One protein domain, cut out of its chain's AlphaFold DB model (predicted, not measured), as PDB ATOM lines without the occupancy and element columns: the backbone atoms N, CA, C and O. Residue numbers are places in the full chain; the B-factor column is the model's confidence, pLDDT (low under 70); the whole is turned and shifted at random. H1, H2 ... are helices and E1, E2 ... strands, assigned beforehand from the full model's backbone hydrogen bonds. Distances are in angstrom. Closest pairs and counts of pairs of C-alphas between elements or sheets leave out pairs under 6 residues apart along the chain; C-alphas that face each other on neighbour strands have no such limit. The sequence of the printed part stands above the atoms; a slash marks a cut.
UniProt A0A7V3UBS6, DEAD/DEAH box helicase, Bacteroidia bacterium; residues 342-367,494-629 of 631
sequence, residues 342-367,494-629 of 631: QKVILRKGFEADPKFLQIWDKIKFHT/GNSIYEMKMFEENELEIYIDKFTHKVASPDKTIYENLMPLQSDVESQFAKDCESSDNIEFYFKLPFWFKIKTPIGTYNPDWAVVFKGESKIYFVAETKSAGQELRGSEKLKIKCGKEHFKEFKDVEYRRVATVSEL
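This is residues 342 to 367 and 494 to 629 of the 631 residues of the protein "DEAD/DEAH box helicase" of Bacteroidia bacterium (UniProt A0A7V3UBS6). A twisted sheet of four strands, E4, E7, E8 and E9, makes the core of a rounded body, with helices H1 and H4 over one face and H3 over the other. The small hairpin of E5 and E6 packs on H4, while the long loop of residues 512 to 535 lies beyond the edge strand E4, and the short strands E1, E2 and E3 lie at the rim. The printed part has 162 residues, with five named helices and nine named strands in the order H1 E1 E2 H2 E3 H3 E4 E5 E6 E7 E8 H4 E9 H5. The large sheet is mixed, in the order E4, E7, E8, E9, and the class is mixed, helices and strands. The whole is compact, with a radius of gyration of the C-alphas of 15.2 A and spans of 38 by 36 by 36 A.

In the large sheet E4, residues 551 to 556, is an edge strand, antiparallel to E7, residues 574 to 578, with N 577 and O 553 at 2.8 A. E7 forms a hairpin with the inner strand E8, residues 584 to 590, with N 576 and O 586 at 2.9 A. E8 is parallel to the other edge strand E9, residues 618 to 623, with N 619 and O 585 at 2.8 A. From edge to edge the strands' lines turn by 73 degrees. H4, residues 599 to 612, is on the sheet at a height of 9.3 A over E9, along it at 2 degrees on the local plane; Lys 609 and Tyr 620 have the closest C-alphas, 5.6 A apart. E8, H4 and E9 form a strand-helix-strand unit, two parallel neighbours with a helix between them in the chain, and its crossover is right-handed. H1, residues 354 to 363, is on the same face as H4, at a height of 8.8 A; it lies over E7 and, only just, over E4 and E8, with 3 C-alphas on each of these two. It runs slantwise to the strands, at 55 degrees to E7 on the local plane. H3, residues 536 to 547, is on the opposite face, which gives three layers, helices on both faces of a sheet. Its height is 9.1 A, and at 27 degrees to E7 on the local plane it runs only just along the strands. H5, residues 626 to 629, only grazes the sheet and only just touches H3, with 3 pairs of C-alphas within 8 A, the closest being Phe 541 and Val 626 at 6.2 A. E5, residues 563 to 565, and E6, residues 568 to 570, form an antiparallel hairpin with N 563 and O 570 at 2.8 A; the closest C-alphas of E5 and H4 are those of Thr 565 and Cys 607, 6.5 A apart. Every O i to N i+4 pair is within hydrogen-bond range in H3 and H4, and 4 of 6 are in H1; H2, residues 502 to 505, and H5 are too short for such a pair.

E8 is 17.7 A long, E9 15.2 A, E4 14.0 A and E7 12.6 A. H4 measures 20.6 A, H3 16.5 A and H1 14.6 A, the last beginning at C-alpha 354 (261.739, 107.480, 122.565). E1, residues 365 to 367, E2, residues 494 to 497, and E3, residues 509 to 511, pair with no named strand. H5 ends at C-alpha 629 (251.251, 94.063, 109.354).

The C-alphas farthest apart, those of Gly 494 and Lys 514, are 41.7 A apart. Residues 368 to 493 are not printed, and C-alphas 367 and 494 are 8.7 A apart across the cut. Of the links that are printed whole, E3 to H3 is long, with 24 residues. The mean pLDDT of the printed part is 85.5; residues 506 to 507, 580 to 583, 594 and 596 to 597 are under 70.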
ATOM      1  N   GLN A 342     234.911 104.647 134.942       81.00
ATOM      2  CA  GLN A 342     236.294 104.577 135.418       81.00
ATOM      3  C   GLN A 342     237.191 105.493 134.586       81.00
ATOM      4  O   GLN A 342     237.024 105.611 133.371       81.00
ATOM      5  N   LYS A 343     238.171 106.115 135.245       86.19
ATOM      6  CA  LYS A 343     239.141 107.004 134.604       86.19
ATOM      7  C   LYS A 343     240.243 106.202 133.904       86.19
ATOM      8  O   LYS A 343     240.861 105.314 134.497       86.19
ATOM      9  N   VAL A 344     240.503 106.536 132.645       86.44
ATOM     10  CA  VAL A 344     241.665 106.066 131.884       86.44
ATOM     11  C   VAL A 344     242.872 106.909 132.287       86.44
ATOM     12  O   VAL A 344     242.822 108.136 132.248       86.44
ATOM     13  N   ILE A 345     243.951 106.248 132.691       89.75
ATOM     14  CA  ILE A 345     245.193 106.865 133.153       89.75
ATOM     15  C   ILE A 345     246.258 106.616 132.087       89.75
ATOM     16  O   ILE A 345     246.505 105.471 131.702       89.75
ATOM     17  N   LEU A 346     246.886 107.688 131.609       90.25
ATOM     18  CA  LEU A 346     248.065 107.597 130.751       90.25
ATOM     19  C   LEU A 346     249.315 107.355 131.607       90.25
ATOM     20  O   LEU A 346     249.427 107.877 132.719       90.25
ATOM     21  N   ARG A 347     250.249 106.554 131.093       92.69
ATOM     22  CA  ARG A 347     251.505 106.211 131.763       92.69
ATOM     23  C   ARG A 347     252.348 107.462 131.940       92.69
ATOM     24  O   ARG A 347     252.670 108.141 130.973       92.69
ATOM     25  N   LYS A 348     252.768 107.749 133.167       89.25
ATOM     26  CA  LYS A 348     253.552 108.952 133.467       89.25
ATOM     27  C   LYS A 348     254.871 108.974 132.675       89.25
ATOM     28  O   LYS A 348     255.658 108.037 132.777       89.25
ATOM     29  N   GLY A 349     255.142 110.065 131.955       88.12
ATOM     30  CA  GLY A 349     256.390 110.257 131.207       88.12
ATOM     31  C   GLY A 349     256.411 109.614 129.818       88.12
ATOM     32  O   GLY A 349     257.472 109.581 129.192       88.12
ATOM     33  N   PHE A 350     255.272 109.119 129.315       90.50
ATOM     34  CA  PHE A 350     255.165 108.597 127.948       90.50
ATOM     35  C   PHE A 350     255.542 109.644 126.885       90.50
ATOM     36  O   PHE A 350     256.008 109.287 125.807       90.50
ATOM     37  N   GLU A 351     255.388 110.932 127.198       88.69
ATOM     38  CA  GLU A 351     255.700 112.069 126.333       88.69
ATOM     39  C   GLU A 351     257.198 112.176 126.022       88.69
ATOM     40  O   GLU A 351     257.581 112.741 125.000       88.69
ATOM     41  N   ALA A 352     258.041 111.625 126.900       90.69
ATOM     42  CA  ALA A 352     259.488 111.558 126.736       90.69
ATOM     43  C   ALA A 352     259.973 110.164 126.296       90.69
ATOM     44  O   ALA A 352     261.179 109.970 126.137       90.69
ATOM     45  N   ASP A 353     259.073 109.189 126.103       91.31
ATOM     46  CA  ASP A 353     259.452 107.846 125.661       91.31
ATOM     47  C   ASP A 353     259.946 107.894 124.201       91.31
ATOM     48  O   ASP A 353     259.174 108.248 123.300       91.31
ATOM     49  N   PRO A 354     261.205 107.497 123.922       90.25
ATOM     50  CA  PRO A 354     261.739 107.480 122.565       90.25
ATOM     51  C   PRO A 354     260.894 106.664 121.582       90.25
ATOM     52  O   PRO A 354     260.819 107.022 120.408       90.25
ATOM     53  N   LYS A 355     260.242 105.583 122.032       90.38
ATOM     54  CA  LYS A 355     259.401 104.731 121.180       90.38
ATOM     55  C   LYS A 355     258.145 105.464 120.716       90.38
ATOM     56  O   LYS A 355     257.751 105.335 119.558       90.38
ATOM     57  N   PHE A 356     257.539 106.249 121.607       91.44
ATOM     58  CA  PHE A 356     256.386 107.083 121.284       91.44
ATOM     59  C   PHE A 356     256.795 108.256 120.386       91.44
ATOM     60  O   PHE A 356     256.191 108.462 119.332       91.44
ATOM     61  N   LEU A 357     257.855 108.986 120.751       90.94
ATOM     62  CA  LEU A 357     258.325 110.149 119.990       90.94
ATOM     63  C   LEU A 357     258.674 109.791 118.541       90.94
ATOM     64  O   LEU A 357     258.310 110.521 117.624       90.94
ATOM     65  N   GLN A 358     259.296 108.631 118.316       87.56
ATOM     66  CA  GLN A 358     259.675 108.164 116.980       87.56
ATOM     67  C   GLN A 358     258.501 108.052 116.002       87.56
ATOM     68  O   GLN A 358     258.644 108.408 114.831       87.56
ATOM     69  N   ILE A 359     257.348 107.563 116.464       89.50
ATOM     70  CA  ILE A 359     256.148 107.472 115.628       89.50
ATOM     71  C   ILE A 359     255.373 108.790 115.622       89.50
ATOM     72  O   ILE A 359     254.925 109.230 114.562       89.50
ATOM     73  N   TRP A 360     255.264 109.462 116.770       92.25
ATOM     74  CA  TRP A 360     254.516 110.708 116.893       92.25
ATOM     75  C   TRP A 360     255.113 111.827 116.038       92.25
ATOM     76  O   TRP A 360     254.393 112.481 115.288       92.25
ATOM     77  N   ASP A 361     256.438 111.990 116.046       91.06
ATOM     78  CA  ASP A 361     257.126 113.001 115.242       91.06
ATOM     79  C   ASP A 361     256.942 112.808 113.738       91.06
ATOM     80  O   ASP A 361     257.069 113.774 112.985       91.06
ATOM     81  N   LYS A 362     256.601 111.594 113.295       90.25
ATOM     82  CA  LYS A 362     256.277 111.316 111.896       90.25
ATOM     83  C   LYS A 362     254.847 111.724 111.559       90.25
ATOM     84  O   LYS A 362     254.648 112.369 110.536       90.25
ATOM     85  N   ILE A 363     253.873 111.385 112.406       91.94
ATOM     86  CA  ILE A 363     252.438 111.491 112.077       91.94
ATOM     87  C   ILE A 363     251.739 112.741 112.629       91.94
ATOM     88  O   ILE A 363     250.613 113.028 112.233       91.94
ATOM     89  N   LYS A 364     252.374 113.511 113.522       92.12
ATOM     90  CA  LYS A 364     251.741 114.638 114.234       92.12
ATOM     91  C   LYS A 364     251.320 115.825 113.366       92.12
ATOM     92  O   LYS A 364     250.727 116.757 113.897       92.12
ATOM     93  N   PHE A 365     251.656 115.877 112.080       92.38
ATOM     94  CA  PHE A 365     251.407 117.074 111.273       92.38
ATOM     95  C   PHE A 365     249.977 117.132 110.750       92.38
ATOM     96  O   PHE A 365     249.447 116.160 110.213       92.38
ATOM     97  N   HIS A 366     249.392 118.323 110.804       91.19
ATOM     98  CA  HIS A 366     248.142 118.583 110.115       91.19
ATOM     99  C   HIS A 366     248.362 118.609 108.603       91.19
ATOM    100  O   HIS A 366     249.320 119.199 108.097       91.19
ATOM    101  N   THR A 367     247.420 118.025 107.870       92.38
ATOM    102  CA  THR A 367     247.396 118.068 106.407       92.38
ATOM    103  C   THR A 367     246.130 118.738 105.906       92.38
ATOM    104  O   THR A 367     245.058 118.597 106.503       92.38
ATOM    105  N   GLY A 494     252.255 123.655 106.734       86.56
ATOM    106  CA  GLY A 494     253.429 124.301 107.333       86.56
ATOM    107  C   GLY A 494     253.935 123.552 108.573       86.56
ATOM    108  O   GLY A 494     254.157 122.345 108.518       86.56
ATOM    109  N   ASN A 495     254.047 124.264 109.701       87.19
ATOM    110  CA  ASN A 495     254.461 123.709 110.998       87.19
ATOM    111  C   ASN A 495     253.281 123.358 111.925       87.19
ATOM    112  O   ASN A 495     253.473 123.190 113.126       87.19
ATOM    113  N   SER A 496     252.054 123.287 111.404       91.31
ATOM    114  CA  SER A 496     250.881 122.951 112.212       91.31
ATOM    115  C   SER A 496     250.910 121.475 112.609       91.31
ATOM    116  O   SER A 496     250.971 120.590 111.753       91.31
ATOM    117  N   ILE A 497     250.827 121.210 113.913       92.31
ATOM    118  CA  ILE A 497     250.923 119.868 114.498       92.31
ATOM    119  C   ILE A 497     249.838 119.640 115.550       92.31
ATOM    120  O   ILE A 497     249.314 120.595 116.118       92.31
ATOM    121  N   TYR A 498     249.521 118.378 115.815       89.44
ATOM    122  CA  TYR A 498     248.821 117.960 117.021       89.44
ATOM    123  C   TYR A 498     249.769 118.107 118.216       89.44
ATOM    124  O   TYR A 498     250.822 117.466 118.273       89.44
ATOM    125  N   GLU A 499     249.419 118.988 119.148       89.56
ATOM    126  CA  GLU A 499     250.246 119.282 120.317       89.56
ATOM    127  C   GLU A 499     250.131 118.182 121.378       89.56
ATOM    128  O   GLU A 499     249.054 117.639 121.620       89.56
ATOM    129  N   MET A 500     251.238 117.890 122.068       86.75
ATOM    130  CA  MET A 500     251.276 116.877 123.134       86.75
ATOM    131  C   MET A 500     250.308 117.175 124.282       86.75
ATOM    132  O   MET A 500     249.714 116.259 124.843       86.75
ATOM    133  N   LYS A 501     250.073 118.459 124.569       85.94
ATOM    134  CA  LYS A 501     249.145 118.916 125.608       85.94
ATOM    135  C   LYS A 501     247.704 118.426 125.391       85.94
ATOM    136  O   LYS A 501     246.949 118.290 126.348       85.94
ATOM    137  N   MET A 502     247.326 118.074 124.158       85.31
ATOM    138  CA  MET A 502     245.998 117.523 123.863       85.31
ATOM    139  C   MET A 502     245.743 116.166 124.538       85.31
ATOM    140  O   MET A 502     244.585 115.809 124.746       85.31
ATOM    141  N   PHE A 503     246.783 115.404 124.893       84.50
ATOM    142  CA  PHE A 503     246.624 114.178 125.680       84.50
ATOM    143  C   PHE A 503     246.246 114.470 127.141       84.50
ATOM    144  O   PHE A 503     245.495 113.698 127.730       84.50
ATOM    145  N   GLU A 504     246.711 115.592 127.698       79.06
ATOM    146  CA  GLU A 504     246.401 116.031 129.065       79.06
ATOM    147  C   GLU A 504     245.017 116.690 129.153       79.06
ATOM    148  O   GLU A 504     244.258 116.441 130.084       79.06
ATOM    149  N   GLU A 505     244.658 117.515 128.163       75.50
ATOM    150  CA  GLU A 505     243.391 118.264 128.146       75.50
ATOM    151  C   GLU A 505     242.157 117.378 127.905       75.50
ATOM    152  O   GLU A 505     241.034 117.786 128.197       75.50
ATOM    153  N   ASN A 506     242.353 116.167 127.375       66.31
ATOM    154  CA  ASN A 506     241.283 115.225 127.046       66.31
ATOM    155  C   ASN A 506     241.306 114.006 127.980       66.31
ATOM    156  O   ASN A 506     241.399 112.870 127.513       66.31
ATOM    157  N   GLU A 507     241.217 114.233 129.295       66.88
ATOM    158  CA  GLU A 507     241.043 113.147 130.265       66.88
ATOM    159  C   GLU A 507     239.796 112.306 129.925       66.88
ATOM    160  O   GLU A 507     238.708 112.834 129.690       66.88
ATOM    161  N   LEU A 508     239.955 110.979 129.883       72.69
ATOM    162  CA  LEU A 508     238.903 110.051 129.464       72.69
ATOM    163  C   LEU A 508     238.302 109.325 130.674       72.69
ATOM    164  O   LEU A 508     238.989 108.568 131.360       72.69
ATOM    165  N   GLU A 509     236.997 109.489 130.885       77.38
ATOM    166  CA  GLU A 509     236.192 108.616 131.743       77.38
ATOM    167  C   GLU A 509     235.328 107.698 130.879       77.38
ATOM    168  O   GLU A 509     234.582 108.159 130.012       77.38
ATOM    169  N   ILE A 510     235.427 106.387 131.106       75.88
ATOM    170  CA  ILE A 510     234.732 105.371 130.310       75.88
ATOM    171  C   ILE A 510     233.880 104.458 131.180       75.88
ATOM    172  O   ILE A 510     234.206 104.186 132.330       75.88
ATOM    173  N   TYR A 511     232.805 103.924 130.612       70.69
ATOM    174  CA  TYR A 511     232.110 102.790 131.212       70.69
ATOM    175  C   TYR A 511     232.902 101.523 130.923       70.69
ATOM    176  O   TYR A 511     233.236 101.270 129.767       70.69
ATOM    177  N   ILE A 512     233.164 100.715 131.951       73.44
ATOM    178  CA  ILE A 512     233.717  99.383 131.707       73.44
ATOM    179  C   ILE A 512     232.649  98.538 131.031       73.44
ATOM    180  O   ILE A 512     231.569  98.304 131.576       73.44
ATOM    181  N   ASP A 513     232.997  98.038 129.859       73.44
ATOM    182  CA  ASP A 513     232.220  97.065 129.118       73.44
ATOM    183  C   ASP A 513     233.095  95.881 128.693       73.44
ATOM    184  O   ASP A 513     234.257  95.748 129.086       73.44
ATOM    185  N   LYS A 514     232.518  94.991 127.884       75.69
ATOM    186  CA  LYS A 514     233.205  93.796 127.388       75.69
ATOM    187  C   LYS A 514     234.388  94.091 126.450       75.69
ATOM    188  O   LYS A 514     235.193  93.192 126.235       75.69
ATOM    189  N   PHE A 515     234.486  95.299 125.890       79.56
ATOM    190  CA  PHE A 515     235.552  95.701 124.965       79.56
ATOM    191  C   PHE A 515     236.695  96.434 125.673       79.56
ATOM    192  O   PHE A 515     237.768  96.616 125.108       79.56
ATOM    193  N   THR A 516     236.499  96.852 126.923       82.56
ATOM    194  CA  THR A 516     237.533  97.556 127.685       82.56
ATOM    195  C   THR A 516     238.750  96.652 127.909       82.56
ATOM    196  O   THR A 516     238.664  95.627 128.590       82.56
ATOM    197  N   HIS A 517     239.905  97.039 127.362       87.06
ATOM    198  CA  HIS A 517     241.148  96.282 127.505       87.06
ATOM    199  C   HIS A 517     241.920  96.757 128.739       87.06
ATOM    200  O   HIS A 517     242.224  97.942 128.876       87.06
ATOM    201  N   LYS A 518     242.228  95.826 129.648       90.31
ATOM    202  CA  LYS A 518     243.112  96.075 130.792       90.31
ATOM    203  C   LYS A 518     244.553  95.904 130.339       90.31
ATOM    204  O   LYS A 518     244.894  94.831 129.854       90.31
ATOM    205  N   VAL A 519     245.356  96.943 130.521       91.62
ATOM    206  CA  VAL A 519     246.765  96.956 130.129       91.62
ATOM    207  C   VAL A 519     247.564  96.115 131.122       91.62
ATOM    208  O   VAL A 519     247.485  96.337 132.330       91.62
ATOM    209  N   ALA A 520     248.319  95.143 130.617       91.00
ATOM    210  CA  ALA A 520     249.228  94.311 131.400       91.00
ATOM    211  C   ALA A 520     250.704  94.683 131.183       91.00
ATOM    212  O   ALA A 520     251.528  94.405 132.053       91.00
ATOM    213  N   SER A 521     251.050  95.322 130.058       90.50
ATOM    214  CA  SER A 521     252.412  95.779 129.733       90.50
ATOM    215  C   SER A 521     252.463  97.286 129.429       90.50
ATOM    216  O   SER A 521     252.603  97.672 128.262       90.50
ATOM    217  N   PRO A 522     252.405  98.161 130.456       90.38
ATOM    218  CA  PRO A 522     252.377  99.618 130.277       90.38
ATOM    219  C   PRO A 522     253.556 100.168 129.460       90.38
ATOM    220  O   PRO A 522     253.404 101.135 128.724       90.38
ATOM    221  N   ASP A 523     254.727  99.523 129.506       90.56
ATOM    222  CA  ASP A 523     255.934  99.957 128.780       90.56
ATOM    223  C   ASP A 523     255.889  99.776 127.252       90.56
ATOM    224  O   ASP A 523     256.795 100.236 126.540       90.56
ATOM    225  N   LYS A 524     254.864  99.085 126.735       93.12
ATOM    226  CA  LYS A 524     254.598  98.954 125.296       93.12
ATOM    227  C   LYS A 524     253.552  99.954 124.792       93.12
ATOM    228  O   LYS A 524     253.276  99.963 123.595       93.12
ATOM    229  N   THR A 525     252.965 100.784 125.656       93.94
ATOM    230  CA  THR A 525     251.883 101.695 125.270       93.94
ATOM    231  C   THR A 525     251.911 103.023 126.040       93.94
ATOM    232  O   THR A 525     252.795 103.287 126.855       93.94
ATOM    233  N   ILE A 526     250.969 103.918 125.735       92.88
ATOM    234  CA  ILE A 526     250.785 105.194 126.446       92.88
ATOM    235  C   ILE A 526     249.846 105.064 127.651       92.88
ATOM    236  O   ILE A 526     249.721 106.003 128.426       92.88
ATOM    237  N   TYR A 527     249.154 103.935 127.800       92.94
ATOM    238  CA  TYR A 527     248.150 103.701 128.837       92.94
ATOM    239  C   TYR A 527     248.754 102.972 130.044       92.94
ATOM    240  O   TYR A 527     249.507 102.017 129.882       92.94
ATOM    241  N   GLU A 528     248.383 103.396 131.251       92.31
ATOM    242  CA  GLU A 528     248.797 102.767 132.514       92.31
ATOM    243  C   GLU A 528     247.849 101.627 132.910       92.31
ATOM    244  O   GLU A 528     248.288 100.567 133.343       92.31
ATOM    245  N   ASN A 529     246.531 101.848 132.785       91.69
ATOM    246  CA  ASN A 529     245.513 100.957 133.349       91.69
ATOM    247  C   ASN A 529     244.561 100.352 132.303       91.69
ATOM    248  O   ASN A 529     244.419  99.133 132.210       91.69
ATOM    249  N   LEU A 530     243.863 101.192 131.542       89.31
ATOM    250  CA  LEU A 530     242.730 100.819 130.704       89.31
ATOM    251  C   LEU A 530     242.873 101.453 129.325       89.31
ATOM    252  O   LEU A 530     243.260 102.612 129.205       89.31
ATOM    253  N   MET A 531     242.479 100.714 128.294       87.56
ATOM    254  CA  MET A 531     242.360 101.216 126.933       87.56
ATOM    255  C   MET A 531     240.899 101.090 126.471       87.56
ATOM    256  O   MET A 531     240.362  99.976 126.460       87.56
ATOM    257  N   PRO A 532     240.234 102.202 126.103       81.44
ATOM    258  CA  PRO A 532     238.867 102.159 125.604       81.44
ATOM    259  C   PRO A 532     238.831 101.688 124.152       81.44
ATOM    260  O   PRO A 532     239.377 102.346 123.265       81.44
ATOM    261  N   LEU A 533     238.150 100.569 123.914       85.06
ATOM    262  CA  LEU A 533     237.999  99.960 122.593       85.06
ATOM    263  C   LEU A 533     236.522  99.806 122.247       85.06
ATOM    264  O   LEU A 533     235.655  99.838 123.118       85.06
ATOM    265  N   GLN A 534     236.237  99.680 120.955       74.75
ATOM    266  CA  GLN A 534     234.882  99.766 120.413       74.75
ATOM    267  C   GLN A 534     234.410  98.467 119.753       74.75
ATOM    268  O   GLN A 534     233.255  98.379 119.335       74.75
ATOM    269  N   SER A 535     235.275  97.455 119.639       81.00
ATOM    270  CA  SER A 535     234.929  96.178 119.011       81.00
ATOM    271  C   SER A 535     235.766  95.004 119.524       81.00
ATOM    272  O   SER A 535     236.841  95.183 120.106       81.00
ATOM    273  N   ASP A 536     235.285  93.783 119.267       80.75
ATOM    274  CA  ASP A 536     236.016  92.545 119.565       80.75
ATOM    275  C   ASP A 536     237.338  92.469 118.781       80.75
ATOM    276  O   ASP A 536     238.346  92.013 119.315       80.75
ATOM    277  N   VAL A 537     237.366  92.981 117.545       86.56
ATOM    278  CA  VAL A 537     238.577  93.010 116.707       86.56
ATOM    279  C   VAL A 537     239.624  93.940 117.290       86.56
ATOM    280  O   VAL A 537     240.774  93.545 117.417       86.56
ATOM    281  N   GLU A 538     239.235  95.151 117.693       87.56
ATOM    282  CA  GLU A 538     240.146  96.070 118.379       87.56
ATOM    283  C   GLU A 538     240.669  95.463 119.683       87.56
ATOM    284  O   GLU A 538     241.856  95.566 119.987       87.56
ATOM    285  N   SER A 539     239.787  94.799 120.437       87.69
ATOM    286  CA  SER A 539     240.130  94.132 121.698       87.69
ATOM    287  C   SER A 539     241.144  93.014 121.497       87.69
ATOM    288  O   SER A 539     242.064  92.864 122.301       87.69
ATOM    289  N   GLN A 540     240.988  92.232 120.429       88.50
ATOM    290  CA  GLN A 540     241.945  91.195 120.074       88.50
ATOM    291  C   GLN A 540     243.253  91.801 119.560       88.50
ATOM    292  O   GLN A 540     244.318  91.398 120.008       88.50
ATOM    293  N   PHE A 541     243.185  92.829 118.714       92.38
ATOM    294  CA  PHE A 541     244.358  93.513 118.178       92.38
ATOM    295  C   PHE A 541     245.233  94.127 119.283       92.38
ATOM    296  O   PHE A 541     246.454  93.998 119.243       92.38
ATOM    297  N   ALA A 542     244.626  94.730 120.312       92.56
ATOM    298  CA  ALA A 542     245.351  95.238 121.478       92.56
ATOM    299  C   ALA A 542     246.097  94.121 122.229       92.56
ATOM    300  O   ALA A 542     247.272  94.284 122.558       92.56
ATOM    301  N   LYS A 543     245.442  92.971 122.451       91.44
ATOM    302  CA  LYS A 543     246.057  91.791 123.088       91.44
ATOM    303  C   LYS A 543     247.197  91.219 122.246       91.44
ATOM    304  O   LYS A 543     248.237  90.844 122.786       91.44
ATOM    305  N   ASP A 544     247.015  91.164 120.931       91.56
ATOM    306  CA  ASP A 544     248.030  90.685 119.996       91.56
ATOM    307  C   ASP A 544     249.253  91.621 119.999       91.56
ATOM    308  O   ASP A 544     250.388  91.153 120.041       91.56
ATOM    309  N   CYS A 545     249.043  92.942 120.020       92.00
ATOM    310  CA  CYS A 545     250.123  93.925 120.137       92.00
ATOM    311  C   CYS A 545     250.888  93.791 121.461       92.00
ATOM    312  O   CYS A 545     252.117  93.853 121.474       92.00
ATOM    313  N   GLU A 546     250.172  93.590 122.568       92.00
ATOM    314  CA  GLU A 546     250.775  93.450 123.893       92.00
ATOM    315  C   GLU A 546     251.636  92.183 123.999       92.00
ATOM    316  O   GLU A 546     252.783  92.233 124.458       92.00
ATOM    317  N   SER A 547     251.106  91.058 123.510       90.62
ATOM    318  CA  SER A 547     251.745  89.739 123.589       90.62
ATOM    319  C   SER A 547     252.822  89.497 122.530       90.62
ATOM    320  O   SER A 547     253.711  88.678 122.747       90.62
ATOM    321  N   SER A 548     252.790  90.210 121.403       89.19
ATOM    322  CA  SER A 548     253.757  90.028 120.319       89.19
ATOM    323  C   SER A 548     255.142  90.572 120.675       89.19
ATOM    324  O   SER A 548     255.310  91.739 121.047       89.19
ATOM    325  N   ASP A 549     256.167  89.742 120.482       87.00
ATOM    326  CA  ASP A 549     257.568  90.145 120.628       87.00
ATOM    327  C   ASP A 549     258.038  91.073 119.510       87.00
ATOM    328  O   ASP A 549     258.954  91.867 119.732       87.00
ATOM    329  N   ASN A 550     257.380  91.024 118.349       87.69
ATOM    330  CA  ASN A 550     257.692  91.858 117.189       87.69
ATOM    331  C   ASN A 550     257.157  93.286 117.324       87.69
ATOM    332  O   ASN A 550     257.543  94.145 116.539       87.69
ATOM    333  N   ILE A 551     256.290  93.566 118.301       89.81
ATOM    334  CA  ILE A 551     255.794  94.918 118.563       89.81
ATOM    335  C   ILE A 551     256.644  95.571 119.649       89.81
ATOM    336  O   ILE A 551     256.800  95.054 120.760       89.81
ATOM    337  N   GLU A 552     257.222  96.721 119.315       90.25
ATOM    338  CA  GLU A 552     258.002  97.530 120.249       90.25
ATOM    339  C   GLU A 552     257.116  98.499 121.030       90.25
ATOM    340  O   GLU A 552     257.337  98.707 122.226       90.25
ATOM    341  N   PHE A 553     256.128  99.087 120.346       93.19
ATOM    342  CA  PHE A 553     255.229 100.086 120.910       93.19
ATOM    343  C   PHE A 553     253.917 100.174 120.125       93.19
ATOM    344  O   PHE A 553     253.916 100.020 118.903       93.19
ATOM    345  N   TYR A 554     252.805 100.446 120.804       94.44
ATOM    346  CA  TYR A 554     251.502 100.647 120.173       94.44
ATOM    347  C   TYR A 554     250.608 101.568 121.002       94.44
ATOM    348  O   TYR A 554     250.660 101.586 122.232       94.44
ATOM    349  N   PHE A 555     249.732 102.312 120.338       93.62
ATOM    350  CA  PHE A 555     248.644 103.022 121.005       93.62
ATOM    351  C   PHE A 555     247.474 103.258 120.053       93.62
ATOM    352  O   PHE A 555     247.639 103.297 118.830       93.62
ATOM    353  N   LYS A 556     246.281 103.417 120.631       91.38
ATOM    354  CA  LYS A 556     245.096 103.835 119.887       91.38
ATOM    355  C   LYS A 556     245.196 105.331 119.603       91.38
ATOM    356  O   LYS A 556     245.438 106.122 120.516       91.38
ATOM    357  N   LEU A 557     245.016 105.719 118.345       90.44
ATOM    358  CA  LEU A 557     245.022 107.126 117.969       90.44
ATOM    359  C   LEU A 557     243.824 107.834 118.624       90.44
ATOM    360  O   LEU A 557     242.689 107.361 118.505       90.44
ATOM    361  N   PRO A 558     244.046 108.962 119.321       86.44
ATOM    362  CA  PRO A 558     242.982 109.638 120.050       86.44
ATOM    363  C   PRO A 558     241.844 110.112 119.149       86.44
ATOM    364  O   PRO A 558     242.052 110.443 117.982       86.44
ATOM    365  N   PHE A 559     240.642 110.244 119.721       84.62
ATOM    366  CA  PHE A 559     239.455 110.662 118.967       84.62
ATOM    367  C   PHE A 559     239.610 112.047 118.313       84.62
ATOM    368  O   PHE A 559     238.906 112.356 117.353       84.62
ATOM    369  N   TRP A 560     240.491 112.898 118.839       87.25
ATOM    370  CA  TRP A 560     240.776 114.233 118.314       87.25
ATOM    371  C   TRP A 560     241.793 114.230 117.157       87.25
ATOM    372  O   TRP A 560     241.922 115.242 116.466       87.25
ATOM    373  N   PHE A 561     242.467 113.108 116.876       90.25
ATOM    374  CA  PHE A 561     243.335 112.952 115.706       90.25
ATOM    375  C   PHE A 561     242.470 112.778 114.445       90.25
ATOM    376  O   PHE A 561     242.002 111.685 114.119       90.25
ATOM    377  N   LYS A 562     242.175 113.889 113.758       91.00
ATOM    378  CA  LYS A 562     241.212 113.943 112.644       91.00
ATOM    379  C   LYS A 562     241.848 114.353 111.316       91.00
ATOM    380  O   LYS A 562     242.142 115.525 111.089       91.00
ATOM    381  N   ILE A 563     241.899 113.414 110.378       91.62
ATOM    382  CA  ILE A 563     242.245 113.648 108.974       91.62
ATOM    383  C   ILE A 563     241.028 114.244 108.258       91.62
ATOM    384  O   ILE A 563     239.926 113.689 108.302       91.62
ATOM    385  N   LYS A 564     241.211 115.382 107.580       91.56
ATOM    386  CA  LYS A 564     240.165 115.985 106.740       91.56
ATOM    387  C   LYS A 564     240.015 115.193 105.439       91.56
ATOM    388  O   LYS A 564     241.012 114.894 104.785       91.56
ATOM    389  N   THR A 565     238.782 114.890 105.044       91.56
ATOM    390  CA  THR A 565     238.457 114.225 103.773       91.56
ATOM    391  C   THR A 565     237.263 114.920 103.105       91.56
ATOM    392  O   THR A 565     236.491 115.580 103.807       91.56
ATOM    393  N   PRO A 566     237.045 114.732 101.789       87.50
ATOM    394  CA  PRO A 566     235.851 115.221 101.094       87.50
ATOM    395  C   PRO A 566     234.516 114.761 101.700       87.50
ATOM    396  O   PRO A 566     233.494 115.415 101.522       87.50
ATOM    397  N   ILE A 567     234.520 113.648 102.440       87.69
ATOM    398  CA  ILE A 567     233.332 113.017 103.032       87.69
ATOM    399  C   ILE A 567     233.328 113.095 104.568       87.69
ATOM    400  O   ILE A 567     232.853 112.194 105.269       87.69
ATOM    401  N   GLY A 568     233.895 114.178 105.107       86.81
ATOM    402  CA  GLY A 568     233.984 114.463 106.539       86.81
ATOM    403  C   GLY A 568     235.346 114.119 107.138       86.81
ATOM    404  O   GLY A 568     236.353 114.035 106.438       86.81
ATOM    405  N   THR A 569     235.412 113.932 108.454       88.31
ATOM    406  CA  THR A 569     236.669 113.576 109.127       88.31
ATOM    407  C   THR A 569     236.866 112.064 109.202       88.31
ATOM    408  O   THR A 569     235.906 111.282 109.266       88.31
ATOM    409  N   TYR A 570     238.130 111.657 109.186       89.31
ATOM    410  CA  TYR A 570     238.578 110.283 109.349       89.31
ATOM    411  C   TYR A 570     239.581 110.202 110.504       89.31
ATOM    412  O   TYR A 570     240.388 111.107 110.700       89.31
ATOM    413  N   ASN A 571     239.484 109.143 111.298       88.81
ATOM    414  CA  ASN A 571     240.334 108.870 112.448       88.81
ATOM    415  C   ASN A 571     240.807 107.431 112.277       88.81
ATOM    416  O   ASN A 571     239.969 106.542 112.384       88.81
ATOM    417  N   PRO A 572     242.088 107.204 111.971       89.75
ATOM    418  CA  PRO A 572     242.641 105.858 111.962       89.75
ATOM    419  C   PRO A 572     242.660 105.282 113.378       89.75
ATOM    420  O   PRO A 572     242.686 106.053 114.340       89.75
ATOM    421  N   ASP A 573     242.671 103.957 113.504       88.75
ATOM    422  CA  ASP A 573     242.546 103.303 114.809       88.75
ATOM    423  C   ASP A 573     243.865 103.271 115.592       88.75
ATOM    424  O   ASP A 573     243.887 103.625 116.770       88.75
ATOM    425  N   TRP A 574     244.969 102.860 114.965       93.12
ATOM    426  CA  TRP A 574     246.198 102.501 115.684       93.12
ATOM    427  C   TRP A 574     247.445 103.139 115.099       93.12
ATOM    428  O   TRP A 574     247.576 103.273 113.886       93.12
ATOM    429  N   ALA A 575     248.400 103.423 115.977       93.81
ATOM    430  CA  ALA A 575     249.789 103.685 115.639       93.81
ATOM    431  C   ALA A 575     250.649 102.567 116.251       93.81
ATOM    432  O   ALA A 575     250.555 102.300 117.451       93.81
ATOM    433  N   VAL A 576     251.449 101.883 115.427       92.69
ATOM    434  CA  VAL A 576     252.205 100.679 115.813       92.69
ATOM    435  C   VAL A 576     253.654 100.778 115.338       92.69
ATOM    436  O   VAL A 576     253.916 101.165 114.200       92.69
ATOM    437  N   VAL A 577     254.594 100.395 116.202       90.75
ATOM    438  CA  VAL A 577     256.036 100.333 115.926       90.75
ATOM    439  C   VAL A 577     256.492  98.875 115.974       90.75
ATOM    440  O   VAL A 577     256.420  98.234 117.026       90.75
ATOM    441  N   PHE A 578     256.970  98.353 114.844       86.38
ATOM    442  CA  PHE A 578     257.542  97.004 114.744       86.38
ATOM    443  C   PHE A 578     259.044  96.988 115.065       86.38
ATOM    444  O   PHE A 578     259.788  97.885 114.663       86.38
ATOM    445  N   LYS A 579     259.496  95.923 115.737       78.75
ATOM    446  CA  LYS A 579     260.911  95.598 115.957       78.75
ATOM    447  C   LYS A 579     261.533  95.018 114.680       78.75
ATOM    448  O   LYS A 579     260.944  94.143 114.052       78.75
ATOM    449  N   GLY A 580     262.740  95.463 114.332       65.56
ATOM    450  CA  GLY A 580     263.525  94.985 113.185       65.56
ATOM    451  C   GLY A 580     264.806  95.806 112.972       65.56
ATOM    452  O   GLY A 580     265.020  96.788 113.683       65.56
ATOM    453  N   GLU A 581     265.652  95.421 112.002       51.31
ATOM    454  CA  GLU A 581     266.882  96.159 111.626       51.31
ATOM    455  C   GLU A 581     266.581  97.579 111.112       51.31
ATOM    456  O   GLU A 581     267.335  98.517 111.371       51.31
ATOM    457  N   SER A 582     265.433  97.756 110.455       56.00
ATOM    458  CA  SER A 582     264.790  99.042 110.192       56.00
ATOM    459  C   SER A 582     263.413  99.053 110.864       56.00
ATOM    460  O   SER A 582     262.577  98.186 110.610       56.00
ATOM    461  N   LYS A 583     263.162 100.018 111.760       64.81
ATOM    462  CA  LYS A 583     261.845 100.167 112.403       64.81
ATOM    463  C   LYS A 583     260.791 100.503 111.350       64.81
ATOM    464  O   LYS A 583     260.964 101.473 110.612       64.81
ATOM    465  N   ILE A 584     259.696  99.742 111.324       70.25
ATOM    466  CA  ILE A 584     258.550 100.000 110.443       70.25
ATOM    467  C   ILE A 584     257.423 100.604 111.277       70.25
ATOM    468  O   ILE A 584     257.037 100.055 112.314       70.25
ATOM    469  N   TYR A 585     256.912 101.748 110.826       77.69
ATOM    470  CA  TYR A 585     255.836 102.477 111.484       77.69
ATOM    471  C   TYR A 585     254.542 102.235 110.729       77.69
ATOM    472  O   TYR A 585     254.451 102.554 109.545       77.69
ATOM    473  N   PHE A 586     253.536 101.709 111.417       79.62
ATOM    474  CA  PHE A 586     252.221 101.501 110.839       79.62
ATOM    475  C   PHE A 586     251.199 102.449 111.432       79.62
ATOM    476  O   PHE A 586     251.128 102.627 112.649       79.62
ATOM    477  N   VAL A 587     250.344 102.970 110.561       78.75
ATOM    478  CA  VAL A 587     249.006 103.388 110.953       78.75
ATOM    479  C   VAL A 587     248.027 102.331 110.466       78.75
ATOM    480  O   VAL A 587     247.932 102.066 109.266       78.75
ATOM    481  N   ALA A 588     247.331 101.696 111.405       79.25
ATOM    482  CA  ALA A 588     246.460 100.569 111.115       79.25
ATOM    483  C   ALA A 588     244.985 100.917 111.338       79.25
ATOM    484  O   ALA A 588     244.624 101.527 112.342       79.25
ATOM    485  N   GLU A 589     244.138 100.499 110.399       86.31
ATOM    486  CA  GLU A 589     242.681 100.473 110.550       86.31
ATOM    487  C   GLU A 589     242.242  99.027 110.796       86.31
ATOM    488  O   GLU A 589     242.477  98.154 109.951       86.31
ATOM    489  N   THR A 590     241.593  98.777 111.931       81.62
ATOM    490  CA  THR A 590     241.148  97.445 112.352       81.62
ATOM    491  C   THR A 590     239.727  97.139 111.897       81.62
ATOM    492  O   THR A 590     238.798  97.892 112.177       81.62
ATOM    493  N   LYS A 591     239.525  96.011 111.198       81.31
ATOM    494  CA  LYS A 591     238.191  95.537 110.767       81.31
ATOM    495  C   LYS A 591     238.090  94.023 110.838       81.31
ATOM    496  O   LYS A 591     239.075  93.339 110.587       81.31
ATOM    497  N   SER A 592     236.896  93.489 111.099       79.62
ATOM    498  CA  SER A 592     236.708  92.035 111.135       79.62
ATOM    499  C   SER A 592     237.008  91.417 109.770       79.62
ATOM    500  O   SER A 592     236.656  91.974 108.722       79.62
ATOM    501  N   ALA A 593     237.637  90.241 109.777       72.19
ATOM    502  CA  ALA A 593     237.871  89.473 108.562       72.19
ATOM    503  C   ALA A 593     236.532  89.175 107.861       72.19
ATOM    504  O   ALA A 593     235.574  88.740 108.495       72.19
ATOM    505  N   GLY A 594     236.452  89.456 106.557       64.44
ATOM    506  CA  GLY A 594     235.230  89.263 105.765       64.44
ATOM    507  C   GLY A 594     234.124  90.303 105.983       64.44
ATOM    508  O   GLY A 594     233.085  90.208 105.338       64.44
ATOM    509  N   GLN A 595     234.325  91.318 106.836       70.94
ATOM    510  CA  GLN A 595     233.329  92.372 107.026       70.94
ATOM    511  C   GLN A 595     233.180  93.228 105.765       70.94
ATOM    512  O   GLN A 595     234.142  93.845 105.284       70.94
ATOM    513  N   GLU A 596     231.947  93.299 105.267       67.88
ATOM    514  CA  GLU A 596     231.588  94.189 104.175       67.88
ATOM    515  C   GLU A 596     231.580  95.639 104.674       67.88
ATOM    516  O   GLU A 596     230.848  96.013 105.592       67.88
ATOM    517  N   LEU A 597     232.453  96.462 104.095       66.56
ATOM    518  CA  LEU A 597     232.556  97.872 104.457       66.56
ATOM    519  C   LEU A 597     231.425  98.664 103.810       66.56
ATOM    520  O   LEU A 597     231.156  98.513 102.612       66.56
ATOM    521  N   ARG A 598     230.848  99.598 104.571       70.94
ATOM    522  CA  ARG A 598     229.944 100.603 103.996       70.94
ATOM    523  C   ARG A 598     230.702 101.416 102.944       70.94
ATOM    524  O   ARG A 598     231.897 101.668 103.095       70.94
ATOM    525  N   GLY A 599     230.014 101.875 101.897       72.44
ATOM    526  CA  GLY A 599     230.647 102.639 100.811       72.44
ATOM    527  C   GLY A 599     231.467 103.836 101.315       72.44
ATOM    528  O   GLY A 599     232.622 104.003 100.934       72.44
ATOM    529  N   SER A 600     230.929 104.599 102.269       75.19
ATOM    530  CA  SER A 600     231.628 105.737 102.883       75.19
ATOM    531  C   SER A 600     232.879 105.345 103.677       75.19
ATOM    532  O   SER A 600     233.839 106.108 103.730       75.19
ATOM    533  N   GLU A 601     232.904 104.158 104.278       78.69
ATOM    534  CA  GLU A 601     234.048 103.657 105.042       78.69
ATOM    535  C   GLU A 601     235.196 103.241 104.115       78.69
ATOM    536  O   GLU A 601     236.338 103.641 104.340       78.69
ATOM    537  N   LYS A 602     234.885 102.543 103.009       83.88
ATOM    538  CA  LYS A 602     235.864 102.223 101.949       83.88
ATOM    539  C   LYS A 602     236.558 103.488 101.442       83.88
ATOM    540  O   LYS A 602     237.780 103.526 101.302       83.88
ATOM    541  N   LEU A 603     235.766 104.530 101.205       86.06
ATOM    542  CA  LEU A 603     236.236 105.822 100.726       86.06
ATOM    543  C   LEU A 603     237.133 106.538 101.755       86.06
ATOM    544  O   LEU A 603     238.201 107.026 101.390       86.06
ATOM    545  N   LYS A 604     236.780 106.536 103.050       88.06
ATOM    546  CA  LYS A 604     237.628 107.125 104.107       88.06
ATOM    547  C   LYS A 604     238.968 106.405 104.269       88.06
ATOM    548  O   LYS A 604     239.988 107.069 104.430       88.06
ATOM    549  N   ILE A 605     238.982 105.077 104.166       87.44
ATOM    550  CA  ILE A 605     240.217 104.276 104.202       87.44
ATOM    551  C   ILE A 605     241.134 104.645 103.025       87.44
ATOM    552  O   ILE A 605     242.344 104.783 103.201       87.44
ATOM    553  N   LYS A 606     240.571 104.871 101.830       90.06
ATOM    554  CA  LYS A 606     241.333 105.340 100.661       90.06
ATOM    555  C   LYS A 606     241.953 106.722 100.913       90.06
ATOM    556  O   LYS A 606     243.133 106.905 100.629       90.06
ATOM    557  N   CYS A 607     241.220 107.644 101.545       91.81
ATOM    558  CA  CYS A 607     241.778 108.928 101.989       91.81
ATOM    559  C   CYS A 607     242.911 108.757 103.009       91.81
ATOM    560  O   CYS A 607     243.933 109.423 102.887       91.81
ATOM    561  N   GLY A 608     242.757 107.857 103.988       90.75
ATOM    562  CA  GLY A 608     243.813 107.523 104.949       90.75
ATOM    563  C   GLY A 608     245.087 107.047 104.255       90.75
ATOM    564  O   GLY A 608     246.171 107.557 104.527       90.75
ATOM    565  N   LYS A 609     244.942 106.145 103.279       91.44
ATOM    566  CA  LYS A 609     246.061 105.651 102.474       91.44
ATOM    567  C   LYS A 609     246.786 106.774 101.732       91.44
ATOM    568  O   LYS A 609     248.009 106.800 101.763       91.44
ATOM    569  N   GLU A 610     246.065 107.687 101.084       92.69
ATOM    570  CA  GLU A 610     246.689 108.826 100.391       92.69
ATOM    571  C   GLU A 610     247.310 109.835 101.365       92.69
ATOM    572  O   GLU A 610     248.405 110.324 101.112       92.69
ATOM    573  N   HIS A 611     246.668 110.103 102.505       92.81
ATOM    574  CA  HIS A 611     247.203 110.981 103.546       92.81
ATOM    575  C   HIS A 611     248.554 110.488 104.067       92.81
ATOM    576  O   HIS A 611     249.499 111.269 104.170       92.81
ATOM    577  N   PHE A 612     248.669 109.189 104.367       92.06
ATOM    578  CA  PHE A 612     249.890 108.667 104.970       92.06
ATOM    579  C   PHE A 612     251.077 108.537 104.008       92.06
ATOM    580  O   PHE A 612     252.210 108.466 104.475       92.06
ATOM    581  N   LYS A 613     250.863 108.621 102.683       90.81
ATOM    582  CA  LYS A 613     251.963 108.698 101.702       90.81
ATOM    583  C   LYS A 613     252.846 109.938 101.877       90.81
ATOM    584  O   LYS A 613     254.008 109.904 101.484       90.81
ATOM    585  N   GLU A 614     252.329 111.005 102.492       88.69
ATOM    586  CA  GLU A 614     253.088 112.236 102.759       88.69
ATOM    587  C   GLU A 614     254.096 112.107 103.917       88.69
ATOM    588  O   GLU A 614     254.913 113.007 104.160       88.69
ATOM    589  N   PHE A 615     254.070 110.992 104.653       89.38
ATOM    590  CA  PHE A 615     254.972 110.742 105.774       89.38
ATOM    591  C   PHE A 615     255.947 109.621 105.431       89.38
ATOM    592  O   PHE A 615     255.592 108.448 105.354       89.38
ATOM    593  N   LYS A 616     257.217 109.995 105.249       83.75
ATOM    594  CA  LYS A 616     258.293 109.034 104.989       83.75
ATOM    595  C   LYS A 616     258.413 108.016 106.126       83.75
ATOM    596  O   LYS A 616     258.378 108.369 107.310       83.75
ATOM    597  N   ASP A 617     258.613 106.765 105.729       84.56
ATOM    598  CA  ASP A 617     258.748 105.592 106.597       84.56
ATOM    599  C   ASP A 617     257.493 105.272 107.429       84.56
ATOM    600  O   ASP A 617     257.599 104.589 108.444       84.56
ATOM    601  N   VAL A 618     256.313 105.763 107.031       88.06
ATOM    602  CA  VAL A 618     255.027 105.377 107.626       88.06
ATOM    603  C   VAL A 618     254.207 104.612 106.593       88.06
ATOM    604  O   VAL A 618     253.926 105.114 105.507       88.06
ATOM    605  N   GLU A 619     253.787 103.402 106.941       89.06
ATOM    606  CA  GLU A 619     252.880 102.595 106.137       89.06
ATOM    607  C   GLU A 619     251.461 102.648 106.703       89.06
ATOM    608  O   GLU A 619     251.238 102.458 107.895       89.06
ATOM    609  N   TYR A 620     250.472 102.857 105.838       89.56
ATOM    610  CA  TYR A 620     249.067 102.743 106.219       89.56
ATOM    611  C   TYR A 620     248.483 101.424 105.726       89.56
ATOM    612  O   TYR A 620     248.539 101.124 104.526       89.56
ATOM    613  N   ARG A 621     247.897 100.644 106.638       88.81
ATOM    614  CA  ARG A 621     247.342  99.323 106.326       88.81
ATOM    615  C   ARG A 621     245.993  99.089 106.985       88.81
ATOM    616  O   ARG A 621     245.761  99.446 108.132       88.81
ATOM    617  N   ARG A 622     245.110  98.418 106.254       88.06
ATOM    618  CA  ARG A 622     243.892  97.834 106.818       88.06
ATOM    619  C   ARG A 622     244.212  96.406 107.235       88.06
ATOM    620  O   ARG A 622     244.698  95.651 106.397       88.06
ATOM    621  N   VAL A 623     243.900  96.049 108.475       86.75
ATOM    622  CA  VAL A 623     244.209  94.728 109.029       86.75
ATOM    623  C   VAL A 623     243.087  94.206 109.918       86.75
ATOM    624  O   VAL A 623     242.361  94.981 110.536       86.75
ATOM    625  N   ALA A 624     242.934  92.886 109.993       83.19
ATOM    626  CA  ALA A 624     242.117  92.245 111.025       83.19
ATOM    627  C   ALA A 624     242.960  91.799 112.227       83.19
ATOM    628  O   ALA A 624     242.466  91.750 113.350       83.19
ATOM    629  N   THR A 625     244.238  91.491 111.992       84.31
ATOM    630  CA  THR A 625     245.169  90.961 112.994       84.31
ATOM    631  C   THR A 625     246.541  91.620 112.881       84.31
ATOM    632  O   THR A 625     246.923  92.106 111.815       84.31
ATOM    633  N   VAL A 626     247.331  91.587 113.957       84.81
ATOM    634  CA  VAL A 626     248.709  92.118 113.952       84.81
ATOM    635  C   VAL A 626     249.602  91.388 112.939       84.81
ATOM    636  O   VAL A 626     250.478  92.001 112.335       84.81
ATOM    637  N   SER A 627     249.344  90.101 112.680       83.19
ATOM    638  CA  SER A 627     250.116  89.286 111.726       83.19
ATOM    639  C   SER A 627     250.041  89.773 110.269       83.19
ATOM    640  O   SER A 627     250.911  89.468 109.456       83.19
ATOM    641  N   GLU A 628     249.015  90.549 109.916       82.75
ATOM    642  CA  GLU A 628     248.871  91.134 108.578       82.75
ATOM    643  C   GLU A 628     249.758  92.372 108.372       82.75
ATOM    644  O   GLU A 628     249.995  92.775 107.233       82.75
ATOM    645  N   LEU A 629     250.293  92.958 109.448       79.62
ATOM    646  CA  LEU A 629     251.251  94.063 109.354       79.62
ATOM    647  C   LEU A 629     252.647  93.591 108.924       79.62
ATOM    648  O   LEU A 629     253.403  94.382 108.379       79.62
TER     649      LEU A 629